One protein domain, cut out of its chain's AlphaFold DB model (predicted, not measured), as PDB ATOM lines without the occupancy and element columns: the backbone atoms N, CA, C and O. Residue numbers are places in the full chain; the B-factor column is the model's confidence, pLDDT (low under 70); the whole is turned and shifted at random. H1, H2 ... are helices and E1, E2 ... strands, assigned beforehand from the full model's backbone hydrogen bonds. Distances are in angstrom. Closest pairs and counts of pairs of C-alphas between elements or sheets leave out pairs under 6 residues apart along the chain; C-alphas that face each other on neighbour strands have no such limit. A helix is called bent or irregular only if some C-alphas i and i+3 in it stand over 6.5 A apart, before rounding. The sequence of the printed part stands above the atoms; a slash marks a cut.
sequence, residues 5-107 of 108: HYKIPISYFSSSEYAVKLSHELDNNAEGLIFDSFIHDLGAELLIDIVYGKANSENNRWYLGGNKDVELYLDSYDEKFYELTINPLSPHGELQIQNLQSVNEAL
ATOM      1  N   HIS A   5    -104.255 210.106 -58.148       91.69
ATOM      2  CA  HIS A   5    -103.405 211.117 -57.528       91.69
ATOM      3  C   HIS A   5    -104.216 212.391 -57.330       91.69
ATOM      4  O   HIS A   5    -104.791 212.913 -58.289       91.69
ATOM      5  N   TYR A   6    -104.231 212.893 -56.102       89.62
ATOM      6  CA  TYR A   6    -104.984 214.075 -55.711       89.62
ATOM      7  C   TYR A   6    -104.061 215.066 -55.017       89.62
ATOM      8  O   TYR A   6    -103.307 214.700 -54.117       89.62
ATOM      9  N   LYS A   7    -104.123 216.330 -55.438       89.62
ATOM     10  CA  LYS A   7    -103.382 217.419 -54.803       89.62
ATOM     11  C   LYS A   7    -104.284 218.107 -53.798       89.62
ATOM     12  O   LYS A   7    -105.250 218.743 -54.202       89.62
ATOM     13  N   ILE A   8    -103.953 217.999 -52.519       84.44
ATOM     14  CA  ILE A   8    -104.732 218.595 -51.436       84.44
ATOM     15  C   ILE A   8    -103.975 219.830 -50.937       84.44
ATOM     16  O   ILE A   8    -102.821 219.692 -50.516       84.44
ATOM     17  N   PRO A   9    -104.562 221.040 -50.999       83.06
ATOM     18  CA  PRO A   9    -103.926 222.235 -50.459       83.06
ATOM     19  C   PRO A   9    -103.636 222.059 -48.967       83.06
ATOM     20  O   PRO A   9    -104.521 221.665 -48.216       83.06
ATOM     21  N   ILE A  10    -102.442 222.416 -48.494       78.50
ATOM     22  CA  ILE A  10    -102.114 222.374 -47.056       78.50
ATOM     23  C   ILE A  10    -103.092 223.251 -46.258       78.50
ATOM     24  O   ILE A  10    -103.472 222.901 -45.143       78.50
ATOM     25  N   SER A  11    -103.568 224.353 -46.851       77.19
ATOM     26  CA  SER A  11    -104.577 225.225 -46.243       77.19
ATOM     27  C   SER A  11    -105.915 224.535 -45.980       77.19
ATOM     28  O   SER A  11    -106.621 224.954 -45.073       77.19
ATOM     29  N   TYR A  12    -106.265 223.475 -46.719       75.12
ATOM     30  CA  TYR A  12    -107.485 222.704 -46.466       75.12
ATOM     31  C   TYR A  12    -107.533 222.224 -45.017       75.12
ATOM     32  O   TYR A  12    -108.541 222.381 -44.335       75.12
ATOM     33  N   PHE A  13    -106.411 221.733 -44.498       71.06
ATOM     34  CA  PHE A  13    -106.335 221.232 -43.131       71.06
ATOM     35  C   PHE A  13    -106.382 222.339 -42.082       71.06
ATOM     36  O   PHE A  13    -106.659 222.043 -40.936       71.06
ATOM     37  N   SER A  14    -106.167 223.606 -42.443       65.81
ATOM     38  CA  SER A  14    -106.276 224.741 -41.518       65.81
ATOM     39  C   SER A  14    -107.566 225.556 -41.666       65.81
ATOM     40  O   SER A  14    -107.851 226.382 -40.799       65.81
ATOM     41  N   SER A  15    -108.372 225.319 -42.708       64.81
ATOM     42  CA  SER A  15    -109.627 226.047 -42.961       64.81
ATOM     43  C   SER A  15    -110.888 225.184 -43.082       64.81
ATOM     44  O   SER A  15    -111.981 225.743 -43.132       64.81
ATOM     45  N   SER A  16    -110.768 223.859 -43.171       65.69
ATOM     46  CA  SER A  16    -111.908 222.928 -43.229       65.69
ATOM     47  C   SER A  16    -112.444 222.572 -41.838       65.69
ATOM     48  O   SER A  16    -111.888 222.965 -40.812       65.69
ATOM     49  N   GLU A  17    -113.511 221.773 -41.777       66.94
ATOM     50  CA  GLU A  17    -113.990 221.188 -40.518       66.94
ATOM     51  C   GLU A  17    -112.924 220.333 -39.807       66.94
ATOM     52  O   GLU A  17    -112.919 220.235 -38.576       66.94
ATOM     53  N   TYR A  18    -111.959 219.802 -40.563       64.75
ATOM     54  CA  TYR A  18    -110.810 219.059 -40.048       64.75
ATOM     55  C   TYR A  18    -109.813 219.965 -39.309       64.75
ATOM     56  O   TYR A  18    -109.078 219.496 -38.440       64.75
ATOM     57  N   ALA A  19    -109.845 221.277 -39.565       56.75
ATOM     58  CA  ALA A  19    -108.973 222.250 -38.918       56.75
ATOM     59  C   ALA A  19    -109.310 222.520 -37.451       56.75
ATOM     60  O   ALA A  19    -108.449 222.917 -36.666       56.75
ATOM     61  N   VAL A  20    -110.566 222.305 -37.057       53.50
ATOM     62  CA  VAL A  20    -111.056 222.627 -35.708       53.50
ATOM     63  C   VAL A  20    -110.444 221.701 -34.645       53.50
ATOM     64  O   VAL A  20    -110.380 222.067 -33.474       53.50
ATOM     65  N   LYS A  21    -109.943 220.524 -35.041       50.66
ATOM     66  CA  LYS A  21    -109.369 219.515 -34.135       50.66
ATOM     67  C   LYS A  21    -107.843 219.601 -33.980       50.66
ATOM     68  O   LYS A  21    -107.292 218.992 -33.070       50.66
ATOM     69  N   LEU A  22    -107.177 220.425 -34.793       47.66
ATOM     70  CA  LEU A  22    -105.716 220.568 -34.814       47.66
ATOM     71  C   LEU A  22    -105.111 221.187 -33.553       47.66
ATOM     72  O   LEU A  22    -103.959 220.910 -33.224       47.66
ATOM     73  N   SER A  23    -105.861 222.022 -32.831       42.03
ATOM     74  CA  SER A  23    -105.332 222.715 -31.650       42.03
ATOM     75  C   SER A  23    -105.040 221.784 -30.469       42.03
ATOM     76  O   SER A  23    -104.320 222.189 -29.564       42.03
ATOM     77  N   HIS A  24    -105.549 220.547 -30.479       40.12
ATOM     78  CA  HIS A  24    -105.304 219.560 -29.423       40.12
ATOM     79  C   HIS A  24    -104.124 218.616 -29.706       40.12
ATOM     80  O   HIS A  24    -103.605 218.008 -28.772       40.12
ATOM     81  N   GLU A  25    -103.682 218.497 -30.959       41.91
ATOM     82  CA  GLU A  25    -102.647 217.533 -31.369       41.91
ATOM     83  C   GLU A  25    -101.242 218.153 -31.442       41.91
ATOM     84  O   GLU A  25    -100.247 217.444 -31.320       41.91
ATOM     85  N   LEU A  26    -101.151 219.484 -31.536       44.78
ATOM     86  CA  LEU A  26     -99.886 220.227 -31.626       44.78
ATOM     87  C   LEU A  26     -99.066 220.264 -30.317       44.78
ATOM     88  O   LEU A  26     -97.872 220.557 -30.369       44.78
ATOM     89  N   ASP A  27     -99.661 219.943 -29.162       43.38
ATOM     90  CA  ASP A  27     -98.953 219.890 -27.867       43.38
ATOM     91  C   ASP A  27     -98.188 218.568 -27.647       43.38
ATOM     92  O   ASP A  27     -97.317 218.483 -26.776       43.38
ATOM     93  N   ASN A  28     -98.464 217.535 -28.451       42.41
ATOM     94  CA  ASN A  28     -97.710 216.286 -28.444       42.41
ATOM     95  C   ASN A  28     -96.741 216.296 -29.620       42.41
ATOM     96  O   ASN A  28     -97.128 216.088 -30.759       42.41
ATOM     97  N   ASN A  29     -95.470 216.520 -29.304       42.53
ATOM     98  CA  ASN A  29     -94.306 216.652 -30.184       42.53
ATOM     99  C   ASN A  29     -93.973 215.388 -31.026       42.53
ATOM    100  O   ASN A  29     -92.817 214.976 -31.121       42.53
ATOM    101  N   ALA A  30     -94.974 214.726 -31.599       42.16
ATOM    102  CA  ALA A  30     -94.825 213.790 -32.693       42.16
ATOM    103  C   ALA A  30     -94.906 214.603 -33.987       42.16
ATOM    104  O   ALA A  30     -95.745 215.486 -34.123       42.16
ATOM    105  N   GLU A  31     -94.085 214.284 -34.977       44.62
ATOM    106  CA  GLU A  31     -94.207 214.772 -36.360       44.62
ATOM    107  C   GLU A  31     -95.490 214.224 -37.048       44.62
ATOM    108  O   GLU A  31     -95.487 213.856 -38.223       44.62
ATOM    109  N   GLY A  32     -96.562 214.058 -36.269       46.31
ATOM    110  CA  GLY A  32     -97.767 213.297 -36.529       46.31
ATOM    111  C   GLY A  32     -98.826 214.181 -37.152       46.31
ATOM    112  O   GLY A  32     -99.590 214.835 -36.461       46.31
ATOM    113  N   LEU A  33     -98.803 214.199 -38.481       54.88
ATOM    114  CA  LEU A  33     -99.973 214.200 -39.354       54.88
ATOM    115  C   LEU A  33    -101.157 215.050 -38.871       54.88
ATOM    116  O   LEU A  33    -102.116 214.549 -38.303       54.88
ATOM    117  N   ILE A  34    -101.120 216.322 -39.270       56.25
ATOM    118  CA  ILE A  34    -102.159 217.370 -39.186       56.25
ATOM    119  C   ILE A  34    -103.543 216.959 -39.778       56.25
ATOM    120  O   ILE A  34    -104.468 217.760 -39.886       56.25
ATOM    121  N   PHE A  35    -103.696 215.706 -40.197       67.06
ATOM    122  CA  PHE A  35    -104.741 215.186 -41.071       67.06
ATOM    123  C   PHE A  35    -105.387 213.890 -40.558       67.06
ATOM    124  O   PHE A  35    -106.068 213.220 -41.333       67.06
ATOM    125  N   ASP A  36    -105.228 213.546 -39.274       69.25
ATOM    126  CA  ASP A  36    -105.733 212.291 -38.698       69.25
ATOM    127  C   ASP A  36    -107.225 212.047 -38.991       69.25
ATOM    128  O   ASP A  36    -107.594 211.035 -39.582       69.25
ATOM    129  N   SER A  37    -108.088 213.028 -38.703       74.31
ATOM    130  CA  SER A  37    -109.534 212.896 -38.948       74.31
ATOM    131  C   SER A  37    -109.884 212.705 -40.431       74.31
ATOM    132  O   SER A  37    -110.684 211.834 -40.753       74.31
ATOM    133  N   PHE A  38    -109.253 213.456 -41.343       79.31
ATOM    134  CA  PHE A  38    -109.488 213.304 -42.786       79.31
ATOM    135  C   PHE A  38    -109.068 211.913 -43.282       79.31
ATOM    136  O   PHE A  38    -109.772 211.286 -44.071       79.31
ATOM    137  N   ILE A  39    -107.925 211.407 -42.811       79.56
ATOM    138  CA  ILE A  39    -107.443 210.079 -43.196       79.56
ATOM    139  C   ILE A  39    -108.300 208.967 -42.588       79.56
ATOM    140  O   ILE A  39    -108.514 207.950 -43.247       79.56
ATOM    141  N   HIS A  40    -108.839 209.158 -41.384       80.19
ATOM    142  CA  HIS A  40    -109.791 208.230 -40.786       80.19
ATOM    143  C   HIS A  40    -111.108 208.150 -41.565       80.19
ATOM    144  O   HIS A  40    -111.567 207.038 -41.834       80.19
ATOM    145  N   ASP A  41    -111.678 209.284 -41.976       84.38
ATOM    146  CA  ASP A  41    -112.917 209.305 -42.762       84.38
ATOM    147  C   ASP A  41    -112.701 208.680 -44.147       84.38
ATOM    148  O   ASP A  41    -113.456 207.801 -44.574       84.38
ATOM    149  N   LEU A  42    -111.577 209.004 -44.793       86.19
ATOM    150  CA  LEU A  42    -111.158 208.363 -46.038       86.19
ATOM    151  C   LEU A  42    -110.935 206.847 -45.871       86.19
ATOM    152  O   LEU A  42    -111.314 206.054 -46.737       86.19
ATOM    153  N   GLY A  43    -110.333 206.429 -44.756       87.12
ATOM    154  CA  GLY A  43    -110.157 205.024 -44.393       87.12
ATOM    155  C   GLY A  43    -111.488 204.302 -44.206       87.12
ATOM    156  O   GLY A  43    -111.651 203.183 -44.691       87.12
ATOM    157  N   ALA A  44    -112.467 204.951 -43.573       87.56
ATOM    158  CA  ALA A  44    -113.804 204.405 -43.379       87.56
ATOM    159  C   ALA A  44    -114.554 204.222 -44.710       87.56
ATOM    160  O   ALA A  44    -115.135 203.158 -44.931       87.56
ATOM    161  N   GLU A  45    -114.491 205.199 -45.621       88.81
ATOM    162  CA  GLU A  45    -115.098 205.092 -46.958       88.81
ATOM    163  C   GLU A  45    -114.506 203.934 -47.778       88.81
ATOM    164  O   GLU A  45    -115.225 203.225 -48.486       88.81
ATOM    165  N   LEU A  46    -113.196 203.708 -47.658       88.50
ATOM    166  CA  LEU A  46    -112.483 202.662 -48.396       88.50
ATOM    167  C   LEU A  46    -112.428 201.311 -47.668       88.50
ATOM    168  O   LEU A  46    -111.936 200.331 -48.235       88.50
ATOM    169  N   LEU A  47    -112.963 201.235 -46.445       87.50
ATOM    170  CA  LEU A  47    -112.900 200.063 -45.563       87.50
ATOM    171  C   LEU A  47    -111.454 199.612 -45.300       87.50
ATOM    172  O   LEU A  47    -111.107 198.440 -45.469       87.50
ATOM    173  N   ILE A  48    -110.596 200.563 -44.946       86.75
ATOM    174  CA  ILE A  48    -109.160 200.374 -44.765       86.75
ATOM    175  C   ILE A  48    -108.770 200.548 -43.305       86.75
ATOM    176  O   ILE A  48    -109.197 201.489 -42.639       86.75
ATOM    177  N   ASP A  49    -107.881 199.669 -42.847       79.56
ATOM    178  CA  ASP A  49    -107.202 199.823 -41.571       79.56
ATOM    179  C   ASP A  49    -106.085 200.871 -41.708       79.56
ATOM    180  O   ASP A  49    -105.157 200.725 -42.514       79.56
ATOM    181  N   ILE A  50    -106.182 201.942 -40.923       78.88
ATOM    182  CA  ILE A  50    -105.203 203.033 -40.885       78.88
ATOM    183  C   ILE A  50    -104.069 202.661 -39.920       78.88
ATOM    184  O   ILE A  50    -104.320 202.288 -38.775       78.88
ATOM    185  N   VAL A  51    -102.817 202.723 -40.388       69.19
ATOM    186  CA  VAL A  51    -101.638 202.207 -39.652       69.19
ATOM    187  C   VAL A  51    -100.501 203.235 -39.527       69.19
ATOM    188  O   VAL A  51     -99.578 203.002 -38.757       69.19
ATOM    189  N   TYR A  52    -100.561 204.372 -40.231       71.69
ATOM    190  CA  TYR A  52     -99.582 205.478 -40.191       71.69
ATOM    191  C   TYR A  52     -98.109 205.059 -40.016       71.69
ATOM    192  O   TYR A  52     -97.558 205.039 -38.915       71.69
ATOM    193  N   GLY A  53     -97.420 204.796 -41.125       64.25
ATOM    194  CA  GLY A  53     -95.982 204.515 -41.122       64.25
ATOM    195  C   GLY A  53     -95.221 205.403 -42.100       64.25
ATOM    196  O   GLY A  53     -95.673 205.609 -43.224       64.25
ATOM    197  N   LYS A  54     -94.028 205.894 -41.731       64.50
ATOM    198  CA  LYS A  54     -93.098 206.450 -42.732       64.50
ATOM    199  C   LYS A  54     -92.688 205.310 -43.666       64.50
ATOM    200  O   LYS A  54     -91.967 204.403 -43.261       64.50
ATOM    201  N   ALA A  55     -93.165 205.351 -44.906       60.97
ATOM    202  CA  ALA A  55     -92.893 204.315 -45.899       60.97
ATOM    203  C   ALA A  55     -91.434 204.366 -46.380       60.97
ATOM    204  O   ALA A  55     -90.866 203.346 -46.761       60.97
ATOM    205  N   ASN A  56     -90.833 205.559 -46.366       63.41
ATOM    206  CA  ASN A  56     -89.416 205.775 -46.630       63.41
ATOM    207  C   ASN A  56     -88.953 207.062 -45.923       63.41
ATOM    208  O   ASN A  56     -89.570 208.114 -46.094       63.41
ATOM    209  N   SER A  57     -87.859 206.989 -45.161       56.91
ATOM    210  CA  SER A  57     -87.232 208.136 -44.492       56.91
ATOM    211  C   SER A  57     -86.640 209.173 -45.454       56.91
ATOM    212  O   SER A  57     -86.441 210.311 -45.050       56.91
ATOM    213  N   GLU A  58     -86.358 208.804 -46.705       59.88
ATOM    214  CA  GLU A  58     -85.698 209.677 -47.687       59.88
ATOM    215  C   GLU A  58     -86.674 210.551 -48.497       59.88
ATOM    216  O   GLU A  58     -86.292 211.627 -48.942       59.88
ATOM    217  N   ASN A  59     -87.938 210.130 -48.663       57.22
ATOM    218  CA  ASN A  59     -88.885 210.767 -49.597       57.22
ATOM    219  C   ASN A  59     -90.095 211.439 -48.929       57.22
ATOM    220  O   ASN A  59     -91.034 211.801 -49.629       57.22
ATOM    221  N   ASN A  60     -90.118 211.586 -47.597       72.88
ATOM    222  CA  ASN A  60     -91.272 212.132 -46.857       72.88
ATOM    223  C   ASN A  60     -92.617 211.478 -47.233       72.88
ATOM    224  O   ASN A  60     -93.670 212.114 -47.170       72.88
ATOM    225  N   ARG A  61     -92.570 210.197 -47.624       82.00
ATOM    226  CA  ARG A  61     -93.750 209.413 -47.974       82.00
ATOM    227  C   ARG A  61     -94.305 208.738 -46.737       82.00
ATOM    228  O   ARG A  61     -93.619 207.941 -46.089       82.00
ATOM    229  N   TRP A  62     -95.580 208.965 -46.493       81.81
ATOM    230  CA  TRP A  62     -96.353 208.304 -45.459       81.81
ATOM    231  C   TRP A  62     -97.220 207.226 -46.090       81.81
ATOM    232  O   TRP A  62     -97.940 207.483 -47.048       81.81
ATOM    233  N   TYR A  63     -97.138 206.011 -45.564       85.25
ATOM    234  CA  TYR A  63     -98.150 204.993 -45.782       85.25
ATOM    235  C   TYR A  63     -99.254 205.214 -44.758       85.25
ATOM    236  O   TYR A  63     -99.002 205.189 -43.551       85.25
ATOM    237  N   LEU A  64    -100.461 205.470 -45.246       85.62
ATOM    238  CA  LEU A  64    -101.599 205.795 -44.394       85.62
ATOM    239  C   LEU A  64    -102.320 204.518 -43.951       85.62
ATOM    240  O   LEU A  64    -102.706 204.394 -42.793       85.62
ATOM    241  N   GLY A  65    -102.422 203.536 -44.845       87.81
ATOM    242  CA  GLY A  65    -103.090 202.267 -44.587       87.81
ATOM    243  C   GLY A  65    -103.452 201.549 -45.879       87.81
ATOM    244  O   GLY A  65    -103.244 202.063 -46.983       87.81
ATOM    245  N   GLY A  66    -104.001 200.349 -45.749       91.88
ATOM    246  CA  GLY A  66    -104.506 199.589 -46.884       91.88
ATOM    247  C   GLY A  66    -105.288 198.351 -46.472       91.88
ATOM    248  O   GLY A  66    -105.301 197.945 -45.313       91.88
ATOM    249  N   ASN A  67    -105.939 197.743 -47.454       92.75
ATOM    250  CA  ASN A  67    -106.582 196.439 -47.354       92.75
ATOM    251  C   ASN A  67    -106.231 195.609 -48.606       92.75
ATOM    252  O   ASN A  67    -105.323 195.942 -49.363       92.75
ATOM    253  N   LYS A  68    -106.946 194.506 -48.849       93.81
ATOM    254  CA  LYS A  68    -106.722 193.652 -50.033       93.81
ATOM    255  C   LYS A  68    -107.076 194.319 -51.377       93.81
ATOM    256  O   LYS A  68    -106.711 193.792 -52.424       93.81
ATOM    257  N   ASP A  69    -107.833 195.410 -51.348       94.75
ATOM    258  CA  ASP A  69    -108.428 196.058 -52.513       94.75
ATOM    259  C   ASP A  69    -107.791 197.421 -52.817       94.75
ATOM    260  O   ASP A  69    -107.790 197.812 -53.984       94.75
ATOM    261  N   VAL A  70    -107.236 198.130 -51.823       94.62
ATOM    262  CA  VAL A  70    -106.713 199.503 -51.951       94.62
ATOM    263  C   VAL A  70    -105.569 199.790 -50.960       94.62
ATOM    264  O   VAL A  70    -105.581 199.306 -49.830       94.62
ATOM    265  N   GLU A  71    -104.614 200.637 -51.357       94.06
ATOM    266  CA  GLU A  71    -103.578 201.234 -50.494       94.06
ATOM    267  C   GLU A  71    -103.536 202.761 -50.614       94.06
ATOM    268  O   GLU A  71    -103.784 203.312 -51.690       94.06
ATOM    269  N   LEU A  72    -103.148 203.436 -49.525       91.81
ATOM    270  CA  LEU A  72    -103.055 204.891 -49.444       91.81
ATOM    271  C   LEU A  72    -101.659 205.356 -49.057       91.81
ATOM    272  O   LEU A  72    -101.054 204.882 -48.091       91.81
ATOM    273  N   TYR A  73    -101.199 206.373 -49.777       89.56
ATOM    274  CA  TYR A  73     -99.954 207.068 -49.503       89.56
ATOM    275  C   TYR A  73    -100.167 208.573 -49.528       89.56
ATOM    276  O   TYR A  73    -100.960 209.074 -50.323       89.56
ATOM    277  N   LEU A  74     -99.414 209.284 -48.702       86.56
ATOM    278  CA  LEU A  74     -99.355 210.737 -48.710       86.56
ATOM    279  C   LEU A  74     -97.906 211.186 -48.857       86.56
ATOM    280  O   LEU A  74     -97.038 210.779 -48.085       86.56
ATOM    281  N   ASP A  75     -97.659 212.037 -49.839       86.12
ATOM    282  CA  ASP A  75     -96.363 212.645 -50.101       86.12
ATOM    283  C   ASP A  75     -96.449 214.157 -49.862       86.12
ATOM    284  O   ASP A  75     -97.430 214.809 -50.228       86.12
ATOM    285  N   SER A  76     -95.407 214.745 -49.271       77.56
ATOM    286  CA  SER A  76     -95.237 216.200 -49.319       77.56
ATOM    287  C   SER A  76     -94.747 216.564 -50.719       77.56
ATOM    288  O   SER A  76     -93.602 216.273 -51.058       77.56
ATOM    289  N   TYR A  77     -95.608 217.164 -51.543       72.50
ATOM    290  CA  TYR A  77     -95.259 217.499 -52.926       72.50
ATOM    291  C   TYR A  77     -94.489 218.825 -53.002       72.50
ATOM    292  O   TYR A  77     -93.446 218.903 -53.646       72.50
ATOM    293  N   ASP A  78     -94.985 219.854 -52.306       79.06
ATOM    294  CA  ASP A  78     -94.331 221.156 -52.128       79.06
ATOM    295  C   ASP A  78     -94.812 221.843 -50.827       79.06
ATOM    296  O   ASP A  78     -95.515 221.241 -50.017       79.06
ATOM    297  N   GLU A  79     -94.433 223.105 -50.606       78.50
ATOM    298  CA  GLU A  79     -94.834 223.889 -49.419       78.50
ATOM    299  C   GLU A  79     -96.321 224.292 -49.396       78.50
ATOM    300  O   GLU A  79     -96.764 224.963 -48.465       78.50
ATOM    301  N   LYS A  80     -97.096 223.957 -50.431       82.62
ATOM    302  CA  LYS A  80     -98.499 224.360 -50.589       82.62
ATOM    303  C   LYS A  80     -99.450 223.183 -50.717       82.62
ATOM    304  O   LYS A  80    -100.635 223.365 -50.442       82.62
ATOM    305  N   PHE A  81     -98.967 222.010 -51.114       84.81
ATOM    306  CA  PHE A  81     -99.794 220.845 -51.391       84.81
ATOM    307  C   PHE A  81     -99.198 219.550 -50.842       84.81
ATOM    308  O   PHE A  81     -98.005 219.269 -50.976       84.81
ATOM    309  N   TYR A  82    -100.092 218.704 -50.340       84.88
ATOM    310  CA  TYR A  82     -99.853 217.273 -50.225       84.88
ATOM    311  C   TYR A  82    -100.329 216.558 -51.490       84.88
ATOM    312  O   TYR A  82    -101.292 216.979 -52.135       84.88
ATOM    313  N   GLU A  83     -99.677 215.451 -51.827       89.81
ATOM    314  CA  GLU A  83    -100.139 214.516 -52.846       89.81
ATOM    315  C   GLU A  83    -100.653 213.242 -52.172       89.81
ATOM    316  O   GLU A  83     -99.888 212.460 -51.612       89.81
ATOM    317  N   LEU A  84    -101.967 213.036 -52.239       90.12
ATOM    318  CA  LEU A  84    -102.618 211.794 -51.845       90.12
ATOM    319  C   LEU A  84    -102.617 210.844 -53.041       90.12
ATOM    320  O   LEU A  84    -103.201 211.137 -54.086       90.12
ATOM    321  N   THR A  85    -101.985 209.689 -52.874       92.38
ATOM    322  CA  THR A  85    -102.000 208.605 -53.853       92.38
ATOM    323  C   THR A  85    -102.861 207.461 -53.337       92.38
ATOM    324  O   THR A  85    -102.556 206.877 -52.296       92.38
ATOM    325  N   ILE A  86    -103.894 207.098 -54.098       93.56
ATOM    326  CA  ILE A  86    -104.749 205.941 -53.826       93.56
ATOM    327  C   ILE A  86    -104.499 204.887 -54.908       93.56
ATOM    328  O   ILE A  86    -104.765 205.099 -56.097       93.56
ATOM    329  N   ASN A  87    -103.942 203.751 -54.496       94.75
ATOM    330  CA  ASN A  87    -103.608 202.638 -55.376       94.75
ATOM    331  C   ASN A  87    -104.680 201.557 -55.252       94.75
ATOM    332  O   ASN A  87    -104.733 200.885 -54.224       94.75
ATOM    333  N   PRO A  88    -105.493 201.316 -56.285       95.12
ATOM    334  CA  PRO A  88    -106.353 200.153 -56.279       95.12
ATOM    335  C   PRO A  88    -105.502 198.899 -56.553       95.12
ATOM    336  O   PRO A  88    -104.652 198.878 -57.450       95.12
ATOM    337  N   LEU A  89    -105.743 197.845 -55.776       94.69
ATOM    338  CA  LEU A  89    -105.125 196.519 -55.881       94.69
ATOM    339  C   LEU A  89    -106.053 195.485 -56.537       94.69
ATOM    340  O   LEU A  89    -105.579 194.484 -57.076       94.69
ATOM    341  N   SER A  90    -107.369 195.728 -56.525       95.25
ATOM    342  CA  SER A  90    -108.373 194.918 -57.222       95.25
ATOM    343  C   SER A  90    -109.414 195.750 -58.007       95.25
ATOM    344  O   SER A  90    -109.603 196.940 -57.733       95.25
ATOM    345  N   PRO A  91    -110.164 195.149 -58.956       94.19
ATOM    346  CA  PRO A  91    -111.286 195.825 -59.618       94.19
ATOM    347  C   PRO A  91    -112.349 196.361 -58.648       94.19
ATOM    348  O   PRO A  91    -113.008 197.350 -58.954       94.19
ATOM    349  N   HIS A  92    -112.509 195.726 -57.483       91.81
ATOM    350  CA  HIS A  92    -113.394 196.213 -56.429       91.81
ATOM    351  C   HIS A  92    -112.860 197.516 -55.820       91.81
ATOM    352  O   HIS A  92    -113.617 198.474 -55.689       91.81
ATOM    353  N   GLY A  93    -111.553 197.597 -55.559       92.94
ATOM    354  CA  GLY A  93    -110.914 198.827 -55.092       92.94
ATOM    355  C   GLY A  93    -111.049 199.986 -56.079       92.94
ATOM    356  O   GLY A  93    -111.318 201.112 -55.681       92.94
ATOM    357  N   GLU A  94    -110.957 199.716 -57.384       93.06
ATOM    358  CA  GLU A  94    -111.194 200.737 -58.417       93.06
ATOM    359  C   GLU A  94    -112.628 201.306 -58.344       93.06
ATOM    360  O   GLU A  94    -112.817 202.512 -58.487       93.06
ATOM    361  N   LEU A  95    -113.633 200.462 -58.073       90.19
ATOM    362  CA  LEU A  95    -115.020 200.902 -57.876       90.19
ATOM    363  C   LEU A  95    -115.197 201.697 -56.579       90.19
ATOM    364  O   LEU A  95    -115.940 202.674 -56.570       90.19
ATOM    365  N   GLN A  96    -114.527 201.308 -55.493       89.88
ATOM    366  CA  GLN A  96    -114.575 202.054 -54.231       89.88
ATOM    367  C   GLN A  96    -114.019 203.474 -54.406       89.88
ATOM    368  O   GLN A  96    -114.672 204.433 -54.009       89.88
ATOM    369  N   ILE A  97    -112.878 203.622 -55.090       90.25
ATOM    370  CA  ILE A  97    -112.248 204.931 -55.327       90.25
ATOM    371  C   ILE A  97    -113.151 205.866 -56.142       90.25
ATOM    372  O   ILE A  97    -113.221 207.060 -55.860       90.25
ATOM    373  N   GLN A  98    -113.877 205.342 -57.134       86.50
ATOM    374  CA  GLN A  98    -114.785 206.148 -57.964       86.50
ATOM    375  C   GLN A  98    -115.953 206.765 -57.181       86.50
ATOM    376  O   GLN A  98    -116.556 207.723 -57.662       86.50
ATOM    377  N   ASN A  99    -116.267 206.233 -55.999       84.88
ATOM    378  CA  ASN A  99    -117.380 206.681 -55.165       84.88
ATOM    379  C   ASN A  99    -116.943 207.553 -53.975       84.88
ATOM    380  O   ASN A  99    -117.788 207.882 -53.145       84.88
ATOM    381  N   LEU A 100    -115.660 207.927 -53.889       85.62
ATOM    382  CA  LEU A 100    -115.125 208.724 -52.782       85.62
ATOM    383  C   LEU A 100    -115.752 210.118 -52.711       85.62
ATOM    384  O   LEU A 100    -115.692 210.881 -53.679       85.62
ATOM    385  N   GLN A 101    -116.293 210.476 -51.548       78.75
ATOM    386  CA  GLN A 101    -116.850 211.805 -51.285       78.75
ATOM    387  C   GLN A 101    -115.812 212.725 -50.641       78.75
ATOM    388  O   GLN A 101    -115.578 213.813 -51.173       78.75
ATOM    389  N   SER A 102    -115.092 212.242 -49.619       74.50
ATOM    390  CA  SER A 102    -114.071 213.017 -48.891       74.50
ATOM    391  C   SER A 102    -113.010 213.659 -49.794       74.50
ATOM    392  O   SER A 102    -112.546 214.771 -49.550       74.50
ATOM    393  N   VAL A 103    -112.609 212.979 -50.875       74.62
ATOM    394  CA  VAL A 103    -111.604 213.516 -51.807       74.62
ATOM    395  C   VAL A 103    -112.168 214.648 -52.665       74.62
ATOM    396  O   VAL A 103    -111.454 215.607 -52.937       74.62
ATOM    397  N   ASN A 104    -113.431 214.566 -53.089       77.62
ATOM    398  CA  ASN A 104    -114.044 215.633 -53.882       77.62
ATOM    399  C   ASN A 104    -114.188 216.914 -53.052       77.62
ATOM    400  O   ASN A 104    -113.914 217.997 -53.559       77.62
ATOM    401  N   GLU A 105    -114.553 216.790 -51.776       76.00
ATOM    402  CA  GLU A 105    -114.647 217.921 -50.846       76.00
ATOM    403  C   GLU A 105    -113.291 218.596 -50.617       76.00
ATOM    404  O   GLU A 105    -113.208 219.818 -50.615       76.00
ATOM    405  N   ALA A 106    -112.210 217.817 -50.520       72.25
ATOM    406  CA  ALA A 106    -110.859 218.348 -50.338       72.25
ATOM    407  C   ALA A 106    -110.288 219.105 -51.558       72.25
ATOM    408  O   ALA A 106    -109.269 219.790 -51.438       72.25
ATOM    409  N   LEU A 107    -110.907 218.964 -52.735       72.94
ATOM    410  CA  LEU A 107    -110.463 219.581 -53.992       72.94
ATOM    411  C   LEU A 107    -111.241 220.855 -54.370       72.94
ATOM    412  O   LEU A 107    -110.845 221.519 -55.334       72.94
TER     413      LEU A 107
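What this domain is: This is residues 5 to 107 of the 108 residues of an uncharacterized protein of Bacillus mesophilus (UniProt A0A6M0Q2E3). One strongly twisted sheet of five strands is covered on one face by H3 and H4, making two layers, a sheet with helices on one of its faces; its other face is bare of named helices. H5 only grazes the sheet, while H1 and H2 make a corner beyond it and lead into a long loop, residues 25 to 35. The printed part has 103 residues, with five named helices and five named strands in the order E1 H1 H2 H3 E2 E3 E4 E5 H4 H5; the sheet's order is E1 E5 E4 E3 E2, antiparallel throughout, and the class is mixed, helices and strands. The whole is compact, with a radius of gyration of the C-alphas of 13.4 A and spans of 41 by 30 by 23 A.

Where its parts are: Start with the sheet at its edge strand E1, residues 5 to 9: find C-alpha 5 at (-103.405, 211.117, -57.528). Next across the sheet is E5, residues 81 to 88, 22.3 A from first to last C-alpha, then E4, residues 70 to 76, 20.4 A. Beyond them look for E3, residues 61 to 66, 14.6 A, and the other edge strand E2, residues 49 to 56, 19.4 A, which bends by 54 degrees at residue 52. The longest helix, H3, spans residues 36 to 46, 15.2 A; find its C-alpha 36 at (-105.733, 212.291, -38.698). H4 is residues 91 to 98, 11.0 A, and H5, residues 102 to 106, ends with C-alpha 106 at (-110.859, 218.348, -50.338). Between E1 and H3 along the chain are H1, residues 12 to 15, and H2, residues 17 to 24, 14.2 A; H2 is irregular, with C-alphas 20 and 23 standing 7.0 A apart.

How they stand to each other: Look first at E2, E3, E4 and E5, a meander, each strand the antiparallel neighbour of the one before; E2 and E3, E3 and E4, and E4 and E5 are hairpins. E2 and E3 bring N 63 within 2.8 A of O 53, E3 and E4 bring N 62 within 2.8 A of O 74, and E4 and E5 bring N 85 within 2.8 A of O 73, each within hydrogen-bond range. E1 and E5 are antiparallel at 153 degrees, with N 84 and O 6 within hydrogen-bond range at 2.8 A. H3 is on the sheet at a height of 8.9 A, over E3 and E2, slantwise to the strands at 39 degrees to E3 on the local plane. H4 is on the sheet too; its closest C-alphas to E5 are those of Glu 94 and Pro 88, 5.3 A apart. H3 and H4 touch at a steep tilt of 50 degrees, opposite ways, closest at the C-alphas of Leu 46 and Gln 96, 6.2 A. H5 touches H3, closest at the C-alphas of Ser 102 and Leu 42, 6.2 A, and grazes the sheet with its residues 103 to 106. H1 and H2 are not on the sheet and touch only at the corner, closest at the C-alphas of Phe 13 and Ala 19, 5.1 A. Each O i to N i+4 pair is within hydrogen-bond range in H3, H4 and H5; in H2 0 of 4 are, beside 3 of 5 O i to N i+3 pairs, and H1 is too short for an i+4 pair.

The domain as a whole: The two C-alphas farthest apart are those of Asp 27 and Pro 91, at 41.7 A. The printed part has no cut. The link from H2 to H3, 11 residues, is long; the others are tight. The mean pLDDT of the printed part is 76.1; look for values under 70 at residues 14 to 36, residue 51 and residues 53 to 59.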